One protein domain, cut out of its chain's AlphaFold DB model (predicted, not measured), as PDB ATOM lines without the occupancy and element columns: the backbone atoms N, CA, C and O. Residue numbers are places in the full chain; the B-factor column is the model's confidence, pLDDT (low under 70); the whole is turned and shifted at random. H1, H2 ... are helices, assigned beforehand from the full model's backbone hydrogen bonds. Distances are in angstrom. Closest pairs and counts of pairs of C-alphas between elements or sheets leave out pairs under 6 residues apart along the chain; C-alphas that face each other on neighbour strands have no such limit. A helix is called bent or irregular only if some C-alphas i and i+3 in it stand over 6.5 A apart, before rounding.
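This is residues 14 to 127 of the 453 residues of an uncharacterized protein of Plasmodiophora brassicae (UniProt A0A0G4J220). Four helices, H1, H2, H4 and H5, run side by side as a loose bundle that makes the core, with H1 packed on H4, H4 on H5 and H5 on H2. The short H3 and H6 lie at the end where H4 begins, and from the short H7, on H5, the printed part passes into H8, whose residues 116 to 125 stick out as an arm. The printed part has 114 residues with eight named helices, H1 to H8 in order, and no named strand; its class is all helix. The whole is compact, with a radius of gyration of the C-alphas of 15.2 A, yet elongated, spanning 49 by 30 by 23 A.

Begin with H1, residues 22 to 34, which touches H4, residues 59 to 72; the closest C-alphas, of Ser 22 and Asp 61, are 6.2 A apart. Their tilt is a shallow 5 degrees, the same way. Next, H2, residues 37 to 47, touches H5, residues 80 to 88, closest at the C-alphas of Thr 41 and Ala 82, 4.7 A apart, at a shallow tilt of 20 degrees, the same way. H4 and H5 form a helical hairpin: H4 touches H5 with residues 66 to 70 alone, closest at C-alphas 66 and 86, 5.6 A apart, at a steep tilt of 40 degrees, opposite ways. H2 and H4 are near each other. H3, residues 52 to 57, and H6, residues 92 to 95, only just touch, with 3 pairs of C-alphas within 8 A; the closest, of Val 55 and Gly 93, are 5.9 A apart. H6 also touches residues 59 to 63 of H4, closest at C-alphas 93 and 59, 4.6 A apart. H7, residues 101 to 104, touches H5, closest at C-alphas 102 and 88, 6.8 A apart. H8, residues 111 to 125, touches H7 with residues 111 to 115 alone, closest at C-alphas 111 and 104, 6.4 A apart. In H3, H4, H5 and H8 every O i to N i+4 pair is within hydrogen-bond range; H1 has 7 of 9 and H2 6 of 7, while H6 and H7 are too short for such a pair.

Find C-alpha 22 at (195.871, 134.002, 231.166); from there H1 runs 19.4 A, irregular where C-alphas 30 and 33 are 8.3 A apart. H2 is 16.0 A long, H3 8.5 A, H5 12.5 A and H6 5.2 A. H4 runs 19.9 A from C-alpha 59 at (200.223, 134.834, 222.581). H7, 6.3 A long, is neither bent nor irregular, but only just. H8, the longest by residues, runs 19.9 A to C-alpha 125 at (183.481, 150.933, 192.795).

Look for the C-alphas farthest apart at Asp 23 and Val 127, 51.2 A. Residues 116 to 127 stand free; the body without them spans 37 by 29 by 21 A. The printed part has no cut and no long link. Its mean pLDDT is 85.4, and residues 101 to 112 and 125 to 127 are under 70.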
ATOM      1  N   TYR A  14     188.545 148.813 225.687       85.81
ATOM      2  CA  TYR A  14     189.838 149.236 226.256       85.81
ATOM      3  C   TYR A  14     189.908 149.164 227.797       85.81
ATOM      4  O   TYR A  14     190.996 149.076 228.368       85.81
ATOM      5  N   ARG A  15     188.762 149.201 228.494       87.06
ATOM      6  CA  ARG A  15     188.693 149.102 229.963       87.06
ATOM      7  C   ARG A  15     188.940 147.687 230.483       87.06
ATOM      8  O   ARG A  15     189.275 147.542 231.654       87.06
ATOM      9  N   LEU A  16     188.789 146.668 229.635       87.75
ATOM     10  CA  LEU A  16     188.976 145.262 230.000       87.75
ATOM     11  C   LEU A  16     190.452 144.841 229.953       87.75
ATOM     12  O   LEU A  16     190.849 143.927 230.673       87.75
ATOM     13  N   CYS A  17     191.296 145.532 229.181       89.94
ATOM     14  CA  CYS A  17     192.705 145.172 228.980       89.94
ATOM     15  C   CYS A  17     193.541 145.023 230.270       89.94
ATOM     16  O   CYS A  17     194.374 144.120 230.307       89.94
ATOM     17  N   PRO A  18     193.356 145.829 231.341       89.31
ATOM     18  CA  PRO A  18     194.053 145.621 232.616       89.31
ATOM     19  C   PRO A  18     193.549 144.408 233.414       89.31
ATOM     20  O   PRO A  18     194.228 143.971 234.337       89.31
ATOM     21  N   THR A  19     192.353 143.902 233.096       91.50
ATOM     22  CA  THR A  19     191.732 142.733 233.744       91.50
ATOM     23  C   THR A  19     191.926 141.431 232.968       91.50
ATOM     24  O   THR A  19     191.650 140.364 233.506       91.50
ATOM     25  N   LEU A  20     192.417 141.494 231.725       92.88
ATOM     26  CA  LEU A  20     192.785 140.308 230.959       92.88
ATOM     27  C   LEU A  20     194.097 139.717 231.489       92.88
ATOM     28  O   LEU A  20     195.157 140.336 231.399       92.88
ATOM     29  N   SER A  21     194.014 138.489 231.993       94.88
ATOM     30  CA  SER A  21     195.148 137.610 232.283       94.88
ATOM     31  C   SER A  21     194.914 136.235 231.652       94.88
ATOM     32  O   SER A  21     193.795 135.920 231.243       94.88
ATOM     33  N   SER A  22     195.960 135.407 231.599       94.25
ATOM     34  CA  SER A  22     195.871 134.002 231.166       94.25
ATOM     35  C   SER A  22     194.776 133.238 231.933       94.25
ATOM     36  O   SER A  22     193.881 132.654 231.323       94.25
ATOM     37  N   ASP A  23     194.747 133.371 233.266       95.44
ATOM     38  CA  ASP A  23     193.741 132.734 234.132       95.44
ATOM     39  C   ASP A  23     192.304 133.178 233.805       95.44
ATOM     40  O   ASP A  23     191.366 132.380 233.859       95.44
ATOM     41  N   VAL A  24     192.117 134.456 233.452       95.31
ATOM     42  CA  VAL A  24     190.808 134.998 233.058       95.31
ATOM     43  C   VAL A  24     190.392 134.468 231.685       95.31
ATOM     44  O   VAL A  24     189.221 134.132 231.510       95.31
ATOM     45  N   LEU A  25     191.319 134.322 230.732       95.00
ATOM     46  CA  LEU A  25     191.028 133.718 229.427       95.00
ATOM     47  C   LEU A  25     190.670 132.230 229.536       95.00
ATOM     48  O   LEU A  25     189.737 131.791 228.864       95.00
ATOM     49  N   ASP A  26     191.331 131.454 230.397       94.38
ATOM     50  CA  ASP A  26     190.935 130.064 230.669       94.38
ATOM     51  C   ASP A  26     189.579 129.995 231.403       94.38
ATOM     52  O   ASP A  26     188.690 129.228 231.024       94.38
ATOM     53  N   GLY A  27     189.345 130.871 232.384       94.44
ATOM     54  CA  GLY A  27     188.044 131.004 233.049       94.44
ATOM     55  C   GLY A  27     186.898 131.281 232.066       94.44
ATOM     56  O   GLY A  27     185.892 130.567 232.064       94.44
ATOM     57  N   LEU A  28     187.077 132.261 231.175       94.19
ATOM     58  CA  LEU A  28     186.127 132.584 230.106       94.19
ATOM     59  C   LEU A  28     185.995 131.436 229.094       94.19
ATOM     60  O   LEU A  28     184.879 131.094 228.709       94.19
ATOM     61  N   SER A  29     187.096 130.767 228.736       94.31
ATOM     62  CA  SER A  29     187.089 129.590 227.855       94.31
ATOM     63  C   SER A  29     186.198 128.468 228.381       94.31
ATOM     64  O   SER A  29     185.638 127.709 227.589       94.31
ATOM     65  N   ARG A  30     186.081 128.305 229.702       93.19
ATOM     66  CA  ARG A  30     185.216 127.290 230.331       93.19
ATOM     67  C   ARG A  30     183.743 127.708 230.377       93.19
ATOM     68  O   ARG A  30     182.880 126.839 230.443       93.19
ATOM     69  N   GLN A  31     183.459 129.009 230.337       93.50
ATOM     70  CA  GLN A  31     182.106 129.574 230.423       93.50
ATOM     71  C   GLN A  31     181.530 130.020 229.072       93.50
ATOM     72  O   GLN A  31     180.382 130.451 229.033       93.50
ATOM     73  N   LEU A  32     182.286 129.874 227.978       91.00
ATOM     74  CA  LEU A  32     181.955 130.391 226.647       91.00
ATOM     75  C   LEU A  32     180.493 130.195 226.181       91.00
ATOM     76  O   LEU A  32     179.894 131.195 225.798       91.00
ATOM     77  N   PRO A  33     179.870 128.994 226.251       85.56
ATOM     78  CA  PRO A  33     178.491 128.802 225.779       85.56
ATOM     79  C   PRO A  33     177.418 129.449 226.673       85.56
ATOM     80  O   PRO A  33     176.256 129.496 226.290       85.56
ATOM     81  N   ASN A  34     177.789 129.924 227.866       89.56
ATOM     82  CA  ASN A  34     176.908 130.636 228.797       89.56
ATOM     83  C   ASN A  34     177.224 132.143 228.858       89.56
ATOM     84  O   ASN A  34     176.675 132.850 229.708       89.56
ATOM     85  N   LEU A  35     178.161 132.631 228.038       90.00
ATOM     86  CA  LEU A  35     178.563 134.032 228.038       90.00
ATOM     87  C   LEU A  35     177.571 134.862 227.214       90.00
ATOM     88  O   LEU A  35     177.159 134.458 226.135       90.00
ATOM     89  N   ASP A  36     177.223 136.048 227.707       91.38
ATOM     90  CA  ASP A  36     176.434 137.025 226.949       91.38
ATOM     91  C   ASP A  36     177.155 137.386 225.623       91.38
ATOM     92  O   ASP A  36     178.322 137.797 225.684       91.38
ATOM     93  N   PRO A  37     176.509 137.280 224.440       90.06
ATOM     94  CA  PRO A  37     177.145 137.558 223.147       90.06
ATOM     95  C   PRO A  37     177.762 138.962 223.061       90.06
ATOM     96  O   PRO A  37     178.842 139.153 222.485       90.06
ATOM     97  N   ALA A  38     177.121 139.955 223.690       89.00
ATOM     98  CA  ALA A  38     177.623 141.326 223.741       89.00
ATOM     99  C   ALA A  38     178.848 141.465 224.666       89.00
ATOM    100  O   ALA A  38     179.781 142.214 224.360       89.00
ATOM    101  N   ALA A  39     178.904 140.731 225.781       90.19
ATOM    102  CA  ALA A  39     180.107 140.614 226.602       90.19
ATOM    103  C   ALA A  39     181.247 139.902 225.855       90.19
ATOM    104  O   ALA A  39     182.379 140.380 225.894       90.19
ATOM    105  N   LEU A  40     180.957 138.821 225.123       92.50
ATOM    106  CA  LEU A  40     181.959 138.090 224.344       92.50
ATOM    107  C   LEU A  40     182.577 138.958 223.241       92.50
ATOM    108  O   LEU A  40     183.800 139.034 223.124       92.50
ATOM    109  N   THR A  41     181.743 139.675 222.485       91.81
ATOM    110  CA  THR A  41     182.206 140.613 221.449       91.81
ATOM    111  C   THR A  41     183.106 141.702 222.047       91.81
ATOM    112  O   THR A  41     184.136 142.035 221.464       91.81
ATOM    113  N   ARG A  42     182.790 142.210 223.251       91.12
ATOM    114  CA  ARG A  42     183.647 143.173 223.971       91.12
ATOM    115  C   ARG A  42     184.977 142.575 224.432       91.12
ATOM    116  O   ARG A  42     185.991 143.263 224.338       91.12
ATOM    117  N   VAL A  43     185.001 141.321 224.891       93.56
ATOM    118  CA  VAL A  43     186.253 140.615 225.224       93.56
ATOM    119  C   VAL A  43     187.130 140.486 223.979       93.56
ATOM    120  O   VAL A  43     188.281 140.916 224.014       93.56
ATOM    121  N   LEU A  44     186.583 140.003 222.862       93.62
ATOM    122  CA  LEU A  44     187.321 139.863 221.603       93.62
ATOM    123  C   LEU A  44     187.853 141.217 221.097       93.62
ATOM    124  O   LEU A  44     189.047 141.353 220.832       93.62
ATOM    125  N   MET A  45     187.016 142.261 221.069       93.06
ATOM    126  CA  MET A  45     187.445 143.620 220.702       93.06
ATOM    127  C   MET A  45     188.518 144.191 221.643       93.06
ATOM    128  O   MET A  45     189.365 144.971 221.212       93.06
ATOM    129  N   SER A  46     188.541 143.795 222.921       93.88
ATOM    130  CA  SER A  46     189.557 144.276 223.867       93.88
ATOM    131  C   SER A  46     190.969 143.760 223.568       93.88
ATOM    132  O   SER A  46     191.942 144.373 224.015       93.88
ATOM    133  N   PHE A  47     191.114 142.710 222.748       94.62
ATOM    134  CA  PHE A  47     192.423 142.224 222.299       94.62
ATOM    135  C   PHE A  47     193.129 143.240 221.390       94.62
ATOM    136  O   PHE A  47     194.341 143.413 221.504       94.62
ATOM    137  N   LEU A  48     192.376 144.001 220.584       93.38
ATOM    138  CA  LEU A  48     192.899 145.083 219.733       93.38
ATOM    139  C   LEU A  48     193.491 146.258 220.534       93.38
ATOM    140  O   LEU A  48     194.236 147.071 219.992       93.38
ATOM    141  N   HIS A  49     193.167 146.352 221.827       93.25
ATOM    142  CA  HIS A  49     193.656 147.385 222.740       93.25
ATOM    143  C   HIS A  49     194.799 146.902 223.659       93.25
ATOM    144  O   HIS A  49     195.331 147.692 224.445       93.25
ATOM    145  N   LEU A  50     195.200 145.626 223.579       93.81
ATOM    146  CA  LEU A  50     196.351 145.104 224.319       93.81
ATOM    147  C   LEU A  50     197.660 145.702 223.783       93.81
ATOM    148  O   LEU A  50     197.856 145.860 222.578       93.81
ATOM    149  N   LYS A  51     198.610 146.000 224.676       94.56
ATOM    150  CA  LYS A  51     199.948 146.453 224.260       94.56
ATOM    151  C   LYS A  51     200.707 145.296 223.588       94.56
ATOM    152  O   LYS A  51     200.581 144.168 224.062       94.56
ATOM    153  N   PRO A  52     201.599 145.545 222.607       95.38
ATOM    154  CA  PRO A  52     202.371 144.488 221.931       95.38
ATOM    155  C   PRO A  52     203.128 143.534 222.868       95.38
ATOM    156  O   PRO A  52     203.255 142.347 222.586       95.38
ATOM    157  N   ILE A  53     203.594 144.042 224.015       95.38
ATOM    158  CA  ILE A  53     204.221 143.230 225.069       95.38
ATOM    159  C   ILE A  53     203.210 142.233 225.659       95.38
ATOM    160  O   ILE A  53     203.515 141.052 225.741       95.38
ATOM    161  N   GLN A  54     201.997 142.681 225.997       94.56
ATOM    162  CA  GLN A  54     200.941 141.821 226.547       94.56
ATOM    163  C   GLN A  54     200.478 140.772 225.528       94.56
ATOM    164  O   GLN A  54     200.304 139.617 225.897       94.56
ATOM    165  N   VAL A  55     200.325 141.153 224.251       95.56
ATOM    166  CA  VAL A  55     199.939 140.211 223.184       95.56
ATOM    167  C   VAL A  55     200.985 139.112 223.026       95.56
ATOM    168  O   VAL A  55     200.623 137.942 222.992       95.56
ATOM    169  N   ARG A  56     202.276 139.463 222.998       95.44
ATOM    170  CA  ARG A  56     203.372 138.486 222.925       95.44
ATOM    171  C   ARG A  56     203.430 137.590 224.166       95.44
ATOM    172  O   ARG A  56     203.623 136.386 224.043       95.44
ATOM    173  N   ASP A  57     203.280 138.168 225.354       95.31
ATOM    174  CA  ASP A  57     203.397 137.429 226.613       95.31
ATOM    175  C   ASP A  57     202.193 136.477 226.837       95.31
ATOM    176  O   ASP A  57     202.351 135.450 227.492       95.31
ATOM    177  N   MET A  58     201.025 136.764 226.240       95.44
ATOM    178  CA  MET A  58     199.802 135.933 226.265       95.44
ATOM    179  C   MET A  58     199.476 135.267 224.910       95.44
ATOM    180  O   MET A  58     198.348 134.833 224.679       95.44
ATOM    181  N   GLN A  59     200.443 135.191 223.991       95.44
ATOM    182  CA  GLN A  59     200.223 134.834 222.581       95.44
ATOM    183  C   GLN A  59     199.505 133.489 222.384       95.44
ATOM    184  O   GLN A  59     198.583 133.390 221.573       95.44
ATOM    185  N   LEU A  60     199.927 132.461 223.128       95.81
ATOM    186  CA  LEU A  60     199.359 131.112 223.042       95.81
ATOM    187  C   LEU A  60     197.931 131.060 223.599       95.81
ATOM    188  O   LEU A  60     197.068 130.425 222.999       95.81
ATOM    189  N   ASP A  61     197.677 131.764 224.702       95.81
ATOM    190  CA  ASP A  61     196.378 131.778 225.380       95.81
ATOM    191  C   ASP A  61     195.335 132.546 224.562       95.81
ATOM    192  O   ASP A  61     194.194 132.105 224.432       95.81
ATOM    193  N   LEU A  62     195.742 133.667 223.952       95.88
ATOM    194  CA  LEU A  62     194.916 134.427 223.014       95.88
ATOM    195  C   LEU A  62     194.559 133.578 221.790       95.88
ATOM    196  O   LEU A  62     193.385 133.493 221.441       95.88
ATOM    197  N   GLY A  63     195.543 132.910 221.172       94.44
ATOM    198  CA  GLY A  63     195.307 132.011 220.039       94.44
ATOM    199  C   GLY A  63     194.333 130.881 220.387       94.44
ATOM    200  O   GLY A  63     193.313 130.722 219.722       94.44
ATOM    201  N   ALA A  64     194.585 130.171 221.491       95.06
ATOM    202  CA  ALA A  64     193.724 129.086 221.960       95.06
ATOM    203  C   ALA A  64     192.297 129.555 222.303       95.06
ATOM    204  O   ALA A  64     191.334 128.850 221.999       95.06
ATOM    205  N   PHE A  65     192.138 130.743 222.898       95.88
ATOM    206  CA  PHE A  65     190.825 131.341 223.158       95.88
ATOM    207  C   PHE A  65     190.074 131.650 221.856       95.88
ATOM    208  O   PHE A  65     188.891 131.334 221.736       95.88
ATOM    209  N   ILE A  66     190.757 132.237 220.867       94.94
ATOM    210  CA  ILE A  66     190.180 132.613 219.570       94.94
ATOM    211  C   ILE A  66     189.764 131.373 218.769       94.94
ATOM    212  O   ILE A  66     188.621 131.303 218.317       94.94
ATOM    213  N   ASP A  67     190.635 130.366 218.663       92.31
ATOM    214  CA  ASP A  67     190.320 129.101 217.988       92.31
ATOM    215  C   ASP A  67     189.149 128.377 218.673       92.31
ATOM    216  O   ASP A  67     188.277 127.818 218.006       92.31
ATOM    217  N   LYS A  68     189.070 128.439 220.011       93.06
ATOM    218  CA  LYS A  68     187.926 127.904 220.757       93.06
ATOM    219  C   LYS A  68     186.637 128.678 220.473       93.06
ATOM    220  O   LYS A  68     185.586 128.049 220.363       93.06
ATOM    221  N   CYS A  69     186.694 130.002 220.328       92.31
ATOM    222  CA  CYS A  69     185.533 130.806 219.934       92.31
ATOM    223  C   CYS A  69     185.031 130.427 218.535       92.31
ATOM    224  O   CYS A  69     183.847 130.154 218.372       92.31
ATOM    225  N   ASP A  70     185.923 130.338 217.547       87.06
ATOM    226  CA  ASP A  70     185.570 129.942 216.175       87.06
ATOM    227  C   ASP A  70     184.948 128.529 216.117       87.06
ATOM    228  O   ASP A  70     184.015 128.289 215.356       87.06
ATOM    229  N   ALA A  71     185.422 127.605 216.964       88.25
ATOM    230  CA  ALA A  71     184.988 126.207 216.966       88.25
ATOM    231  C   ALA A  71     183.760 125.876 217.842       88.25
ATOM    232  O   ALA A  71     183.167 124.816 217.642       88.25
ATOM    233  N   SER A  72     183.406 126.698 218.841       88.94
ATOM    234  CA  SER A  72     182.386 126.333 219.851       88.94
ATOM    235  C   SER A  72     181.221 127.309 220.024       88.94
ATOM    236  O   SER A  72     180.320 127.025 220.814       88.94
ATOM    237  N   LEU A  73     181.198 128.427 219.293       88.69
ATOM    238  CA  LEU A  73     180.052 129.339 219.304       88.69
ATOM    239  C   LEU A  73     178.892 128.816 218.436       88.69
ATOM    240  O   LEU A  73     179.150 128.273 217.358       88.69
ATOM    241  N   PRO A  74     177.625 129.001 218.857       86.12
ATOM    242  CA  PRO A  74     176.460 128.634 218.053       86.12
ATOM    243  C   PRO A  74     176.408 129.358 216.698       86.12
ATOM    244  O   PRO A  74     176.838 130.507 216.575       86.12
ATOM    245  N   ASP A  75     175.822 128.713 215.684       82.50
ATOM    246  CA  ASP A  75     175.511 129.353 214.396       82.50
ATOM    247  C   ASP A  75     174.149 130.071 214.450       82.50
ATOM    248  O   ASP A  75     173.223 129.743 213.714       82.50
ATOM    249  N   ASP A  76     174.021 131.026 215.376       84.38
ATOM    250  CA  ASP A  76     172.861 131.915 215.527       84.38
ATOM    251  C   ASP A  76     173.214 133.379 215.188       84.38
ATOM    252  O   ASP A  76     174.391 133.752 215.078       84.38
ATOM    253  N   ASP A  77     172.189 134.213 214.994       81.56
ATOM    254  CA  ASP A  77     172.369 135.636 214.674       81.56
ATOM    255  C   ASP A  77     172.954 136.426 215.862       81.56
ATOM    256  O   ASP A  77     173.740 137.356 215.663       81.56
ATOM    257  N   ASP A  78     172.641 136.024 217.099       86.06
ATOM    258  CA  ASP A  78     173.101 136.687 218.325       86.06
ATOM    259  C   ASP A  78     174.634 136.620 218.484       86.06
ATOM    260  O   ASP A  78     175.277 137.614 218.836       86.06
ATOM    261  N   HIS A  79     175.253 135.479 218.163       87.81
ATOM    262  CA  HIS A  79     176.707 135.301 218.180       87.81
ATOM    263  C   HIS A  79     177.384 135.644 216.843       87.81
ATOM    264  O   HIS A  79     178.613 135.564 216.762       87.81
ATOM    265  N   ALA A  80     176.651 136.043 215.794       84.75
ATOM    266  CA  ALA A  80     177.226 136.314 214.469       84.75
ATOM    267  C   ALA A  80     178.366 137.353 214.513       84.75
ATOM    268  O   ALA A  80     179.412 137.154 213.890       84.75
ATOM    269  N   TRP A  81     178.221 138.411 215.322       86.25
ATOM    270  CA  TRP A  81     179.279 139.407 215.546       86.25
ATOM    271  C   TRP A  81     180.485 138.853 216.307       86.25
ATOM    272  O   TRP A  81     181.622 139.126 215.921       86.25
ATOM    273  N   ALA A  82     180.269 138.044 217.348       89.69
ATOM    274  CA  ALA A  82     181.361 137.419 218.091       89.69
ATOM    275  C   ALA A  82     182.165 136.463 217.194       89.69
ATOM    276  O   ALA A  82     183.394 136.502 217.195       89.69
ATOM    277  N   ARG A  83     181.482 135.667 216.360       88.06
ATOM    278  CA  ARG A  83     182.103 134.770 215.370       88.06
ATOM    279  C   ARG A  83     182.862 135.537 214.288       88.06
ATOM    280  O   ARG A  83     183.978 135.152 213.946       88.06
ATOM    281  N   PHE A  84     182.298 136.635 213.784       86.38
ATOM    282  CA  PHE A  84     182.975 137.521 212.834       86.38
ATOM    283  C   PHE A  84     184.277 138.085 213.424       86.38
ATOM    284  O   PHE A  84     185.345 137.897 212.842       86.38
ATOM    285  N   VAL A  85     184.224 138.693 214.614       90.50
ATOM    286  CA  VAL A  85     185.414 139.275 215.258       90.50
ATOM    287  C   VAL A  85     186.438 138.194 215.631       90.50
ATOM    288  O   VAL A  85     187.627 138.401 215.413       90.50
ATOM    289  N   ALA A  86     186.012 137.024 216.122       91.62
ATOM    290  CA  ALA A  86     186.919 135.913 216.419       91.62
ATOM    291  C   ALA A  86     187.684 135.439 215.171       91.62
ATOM    292  O   ALA A  86     188.900 135.270 215.231       91.62
ATOM    293  N   ARG A  87     187.006 135.293 214.022       87.69
ATOM    294  CA  ARG A  87     187.658 134.900 212.761       87.69
ATOM    295  C   ARG A  87     188.657 135.935 212.264       87.69
ATOM    296  O   ARG A  87     189.761 135.549 211.904       87.69
ATOM    297  N   GLY A  88     188.316 137.222 212.308       89.38
ATOM    298  CA  GLY A  88     189.263 138.270 211.915       89.38
ATOM    299  C   GLY A  88     190.430 138.445 212.896       89.38
ATOM    300  O   GLY A  88     191.482 138.962 212.538       89.38
ATOM    301  N   LEU A  89     190.307 137.953 214.132       93.00
ATOM    302  CA  LEU A  89     191.418 137.861 215.086       93.00
ATOM    303  C   LEU A  89     192.254 136.575 214.934       93.00
ATOM    304  O   LEU A  89     193.194 136.362 215.705       93.00
ATOM    305  N   LYS A  90     191.970 135.700 213.963       90.88
ATOM    306  CA  LYS A  90     192.742 134.466 213.768       90.88
ATOM    307  C   LYS A  90     194.184 134.802 213.377       90.88
ATOM    308  O   LYS A  90     194.438 135.557 212.446       90.88
ATOM    309  N   GLY A  91     195.151 134.293 214.142       88.50
ATOM    310  CA  GLY A  91     196.563 134.676 213.999       88.50
ATOM    311  C   GLY A  91     196.933 136.060 214.568       88.50
ATOM    312  O   GLY A  91     198.081 136.485 214.417       88.50
ATOM    313  N   PHE A  92     196.027 136.760 215.270       92.44
ATOM    314  CA  PHE A  92     196.315 138.061 215.897       92.44
ATOM    315  C   PHE A  92     197.465 137.984 216.914       92.44
ATOM    316  O   PHE A  92     198.293 138.890 216.971       92.44
ATOM    317  N   GLY A  93     197.579 136.886 217.670       89.94
ATOM    318  CA  GLY A  93     198.685 136.686 218.617       89.94
ATOM    319  C   GLY A  93     200.075 136.661 217.961       89.94
ATOM    320  O   GLY A  93     201.055 137.049 218.590       89.94
ATOM    321  N   GLU A  94     200.168 136.237 216.696       89.88
ATOM    322  CA  GLU A  94     201.421 136.189 215.924       89.88
ATOM    323  C   GLU A  94     201.678 137.476 215.137       89.88
ATOM    324  O   GLU A  94     202.802 137.976 215.093       89.88
ATOM    325  N   THR A  95     200.640 138.008 214.491       89.94
ATOM    326  CA  THR A  95     200.768 139.097 213.511       89.94
ATOM    327  C   THR A  95     200.447 140.479 214.075       89.94
ATOM    328  O   THR A  95     200.854 141.480 213.483       89.94
ATOM    329  N   MET A  96     199.696 140.547 215.182       90.00
ATOM    330  CA  MET A  96     199.003 141.743 215.683       90.00
ATOM    331  C   MET A  96     198.153 142.448 214.610       90.00
ATOM    332  O   MET A  96     197.973 143.666 214.644       90.00
ATOM    333  N   ARG A  97     197.637 141.688 213.636       88.81
ATOM    334  CA  ARG A  97     196.751 142.174 212.574       88.81
ATOM    335  C   ARG A  97     195.375 141.548 212.710       88.81
ATOM    336  O   ARG A  97     195.252 140.396 213.116       88.81
ATOM    337  N   PHE A  98     194.366 142.331 212.353       89.12
ATOM    338  CA  PHE A  98     193.035 141.823 212.073       89.12
ATOM    339  C   PHE A  98     193.021 141.384 210.606       89.12
ATOM    340  O   PHE A  98     193.287 142.203 209.722       89.12
ATOM    341  N   ASP A  99     192.799 140.100 210.363       84.44
ATOM    342  CA  ASP A  99     192.626 139.546 209.027       84.44
ATOM    343  C   ASP A  99     191.190 139.807 208.548       84.44
ATOM    344  O   ASP A  99     190.228 139.651 209.296       84.44
ATOM    345  N   VAL A 100     191.052 140.252 207.304       74.06
ATOM    346  CA  VAL A 100     189.759 140.520 206.655       74.06
ATOM    347  C   VAL A 100     189.497 139.492 205.547       74.06
ATOM    348  O   VAL A 100     188.350 139.272 205.157       74.06
ATOM    349  N   ASP A 101     190.538 138.804 205.070       69.50
ATOM    350  CA  ASP A 101     190.453 137.901 203.927       69.50
ATOM    351  C   ASP A 101     189.889 136.526 204.325       69.50
ATOM    352  O   ASP A 101     189.193 135.893 203.525       69.50
ATOM    353  N   THR A 102     190.076 136.091 205.580       64.00
ATOM    354  CA  THR A 102     189.561 134.809 206.113       64.00
ATOM    355  C   THR A 102     188.038 134.655 206.040       64.00
ATOM    356  O   THR A 102     187.532 133.533 206.125       64.00
ATOM    357  N   HIS A 103     187.281 135.743 205.864       61.06
ATOM    358  CA  HIS A 103     185.817 135.705 205.799       61.06
ATOM    359  C   HIS A 103     185.252 135.055 204.522       61.06
ATOM    360  O   HIS A 103     184.104 134.612 204.545       61.06
ATOM    361  N   HIS A 104     186.048 134.916 203.454       54.34
ATOM    362  CA  HIS A 104     185.614 134.315 202.181       54.34
ATOM    363  C   HIS A 104     185.403 132.787 202.243       54.34
ATOM    364  O   HIS A 104     184.830 132.191 201.330       54.34
ATOM    365  N   HIS A 105     185.851 132.110 203.305       50.28
ATOM    366  CA  HIS A 105     185.695 130.661 203.442       50.28
ATOM    367  C   HIS A 105     184.358 130.272 204.099       50.28
ATOM    368  O   HIS A 105     184.320 130.004 205.297       50.28
ATOM    369  N   ALA A 106     183.296 130.248 203.279       48.09
ATOM    370  CA  ALA A 106     182.084 129.391 203.220       48.09
ATOM    371  C   ALA A 106     181.391 128.765 204.472       48.09
ATOM    372  O   ALA A 106     180.332 128.163 204.317       48.09
ATOM    373  N   SER A 107     181.920 128.866 205.691       49.41
ATOM    374  CA  SER A 107     181.566 128.014 206.843       49.41
ATOM    375  C   SER A 107     180.857 128.783 207.971       49.41
ATOM    376  O   SER A 107     181.275 128.727 209.128       49.41
ATOM    377  N   CYS A 108     179.883 129.626 207.633       46.31
ATOM    378  CA  CYS A 108     179.073 130.454 208.545       46.31
ATOM    379  C   CYS A 108     177.829 130.939 207.774       46.31
ATOM    380  O   CYS A 108     177.848 130.902 206.546       46.31
ATOM    381  N   GLY A 109     176.785 131.444 208.439       52.34
ATOM    382  CA  GLY A 109     175.671 132.144 207.774       52.34
ATOM    383  C   GLY A 109     176.013 133.522 207.167       52.34
ATOM    384  O   GLY A 109     175.239 134.056 206.378       52.34
ATOM    385  N   MET A 110     177.176 134.104 207.493       56.34
ATOM    386  CA  MET A 110     177.584 135.466 207.088       56.34
ATOM    387  C   MET A 110     178.215 135.657 205.684       56.34
ATOM    388  O   MET A 110     178.058 136.759 205.154       56.34
ATOM    389  N   PRO A 111     178.894 134.680 205.037       59.16
ATOM    390  CA  PRO A 111     179.419 134.817 203.677       59.16
ATOM    391  C   PRO A 111     178.413 135.357 202.648       59.16
ATOM    392  O   PRO A 111     178.747 136.356 202.028       59.16
ATOM    393  N   PRO A 112     177.156 134.875 202.507       63.16
ATOM    394  CA  PRO A 112     176.237 135.440 201.509       63.16
ATOM    395  C   PRO A 112     175.914 136.927 201.745       63.16
ATOM    396  O   PRO A 112     175.604 137.651 200.797       63.16
ATOM    397  N   TYR A 113     176.009 137.412 202.988       71.06
ATOM    398  CA  TYR A 113     175.861 138.833 203.300       71.06
ATOM    399  C   TYR A 113     177.131 139.629 202.967       71.06
ATOM    400  O   TYR A 113     177.036 140.679 202.329       71.06
ATOM    401  N   ILE A 114     178.307 139.121 203.351       72.94
ATOM    402  CA  ILE A 114     179.609 139.756 203.096       72.94
ATOM    403  C   ILE A 114     179.929 139.740 201.599       72.94
ATOM    404  O   ILE A 114     180.146 140.804 201.031       72.94
ATOM    405  N   ASP A 115     179.853 138.587 200.937       74.19
ATOM    406  CA  ASP A 115     180.011 138.430 199.488       74.19
ATOM    407  C   ASP A 115     178.984 139.286 198.736       74.19
ATOM    408  O   ASP A 115     179.323 139.962 197.769       74.19
ATOM    409  N   GLY A 116     177.738 139.352 199.222       79.44
ATOM    410  CA  GLY A 116     176.712 140.236 198.670       79.44
ATOM    411  C   GLY A 116     177.046 141.725 198.828       79.44
ATOM    412  O   GLY A 116     176.757 142.521 197.933       79.44
ATOM    413  N   ILE A 117     177.657 142.145 199.942       81.81
ATOM    414  CA  ILE A 117     178.207 143.503 200.089       81.81
ATOM    415  C   ILE A 117     179.369 143.694 199.119       81.81
ATOM    416  O   ILE A 117     179.280 144.597 198.297       81.81
ATOM    417  N   LEU A 118     180.391 142.836 199.153       81.31
ATOM    418  CA  LEU A 118     181.595 142.937 198.328       81.31
ATOM    419  C   LEU A 118     181.274 142.938 196.830       81.31
ATOM    420  O   LEU A 118     181.863 143.713 196.081       81.31
ATOM    421  N   GLN A 119     180.300 142.148 196.376       82.50
ATOM    422  CA  GLN A 119     179.836 142.127 194.988       82.50
ATOM    423  C   GLN A 119     179.101 143.422 194.611       82.50
ATOM    424  O   GLN A 119     179.359 143.989 193.548       82.50
ATOM    425  N   ARG A 120     178.221 143.942 195.481       82.19
ATOM    426  CA  ARG A 120     177.548 145.237 195.260       82.19
ATOM    427  C   ARG A 120     178.536 146.403 195.284       82.19
ATOM    428  O   ARG A 120     178.466 147.267 194.414       82.19
ATOM    429  N   THR A 121     179.468 146.429 196.236       79.19
ATOM    430  CA  THR A 121     180.456 147.504 196.364       79.19
ATOM    431  C   THR A 121     181.511 147.428 195.278       79.19
ATOM    432  O   THR A 121     181.836 148.470 194.738       79.19
ATOM    433  N   SER A 122     182.008 146.254 194.880       79.69
ATOM    434  CA  SER A 122     182.931 146.137 193.735       79.69
ATOM    435  C   SER A 122     182.266 146.551 192.420       79.69
ATOM    436  O   SER A 122     182.866 147.290 191.642       79.69
ATOM    437  N   SER A 123     180.996 146.184 192.214       79.19
ATOM    438  CA  SER A 123     180.208 146.660 191.069       79.19
ATOM    439  C   SER A 123     180.053 148.185 191.083       79.19
ATOM    440  O   SER A 123     180.248 148.823 190.051       79.19
ATOM    441  N   ALA A 124     179.780 148.795 192.241       75.31
ATOM    442  CA  ALA A 124     179.681 150.252 192.377       75.31
ATOM    443  C   ALA A 124     181.041 150.973 192.248       75.31
ATOM    444  O   ALA A 124     181.127 152.007 191.594       75.31
ATOM    445  N   LEU A 125     182.108 150.410 192.824       69.25
ATOM    446  CA  LEU A 125     183.481 150.933 192.795       69.25
ATOM    447  C   LEU A 125     184.150 150.779 191.425       69.25
ATOM    448  O   LEU A 125     185.129 151.472 191.162       69.25
ATOM    449  N   SER A 126     183.621 149.929 190.537       64.31
ATOM    450  CA  SER A 126     184.027 149.912 189.124       64.31
ATOM    451  C   SER A 126     183.805 151.275 188.448       64.31
ATOM    452  O   SER A 126     184.563 151.659 187.557       64.31
ATOM    453  N   VAL A 127     182.840 152.059 188.949       64.56
ATOM    454  CA  VAL A 127     182.699 153.493 188.675       64.56
ATOM    455  C   VAL A 127     183.582 154.269 189.658       64.56
ATOM    456  O   VAL A 127     183.103 154.904 190.600       64.56
TER     457      VAL A 127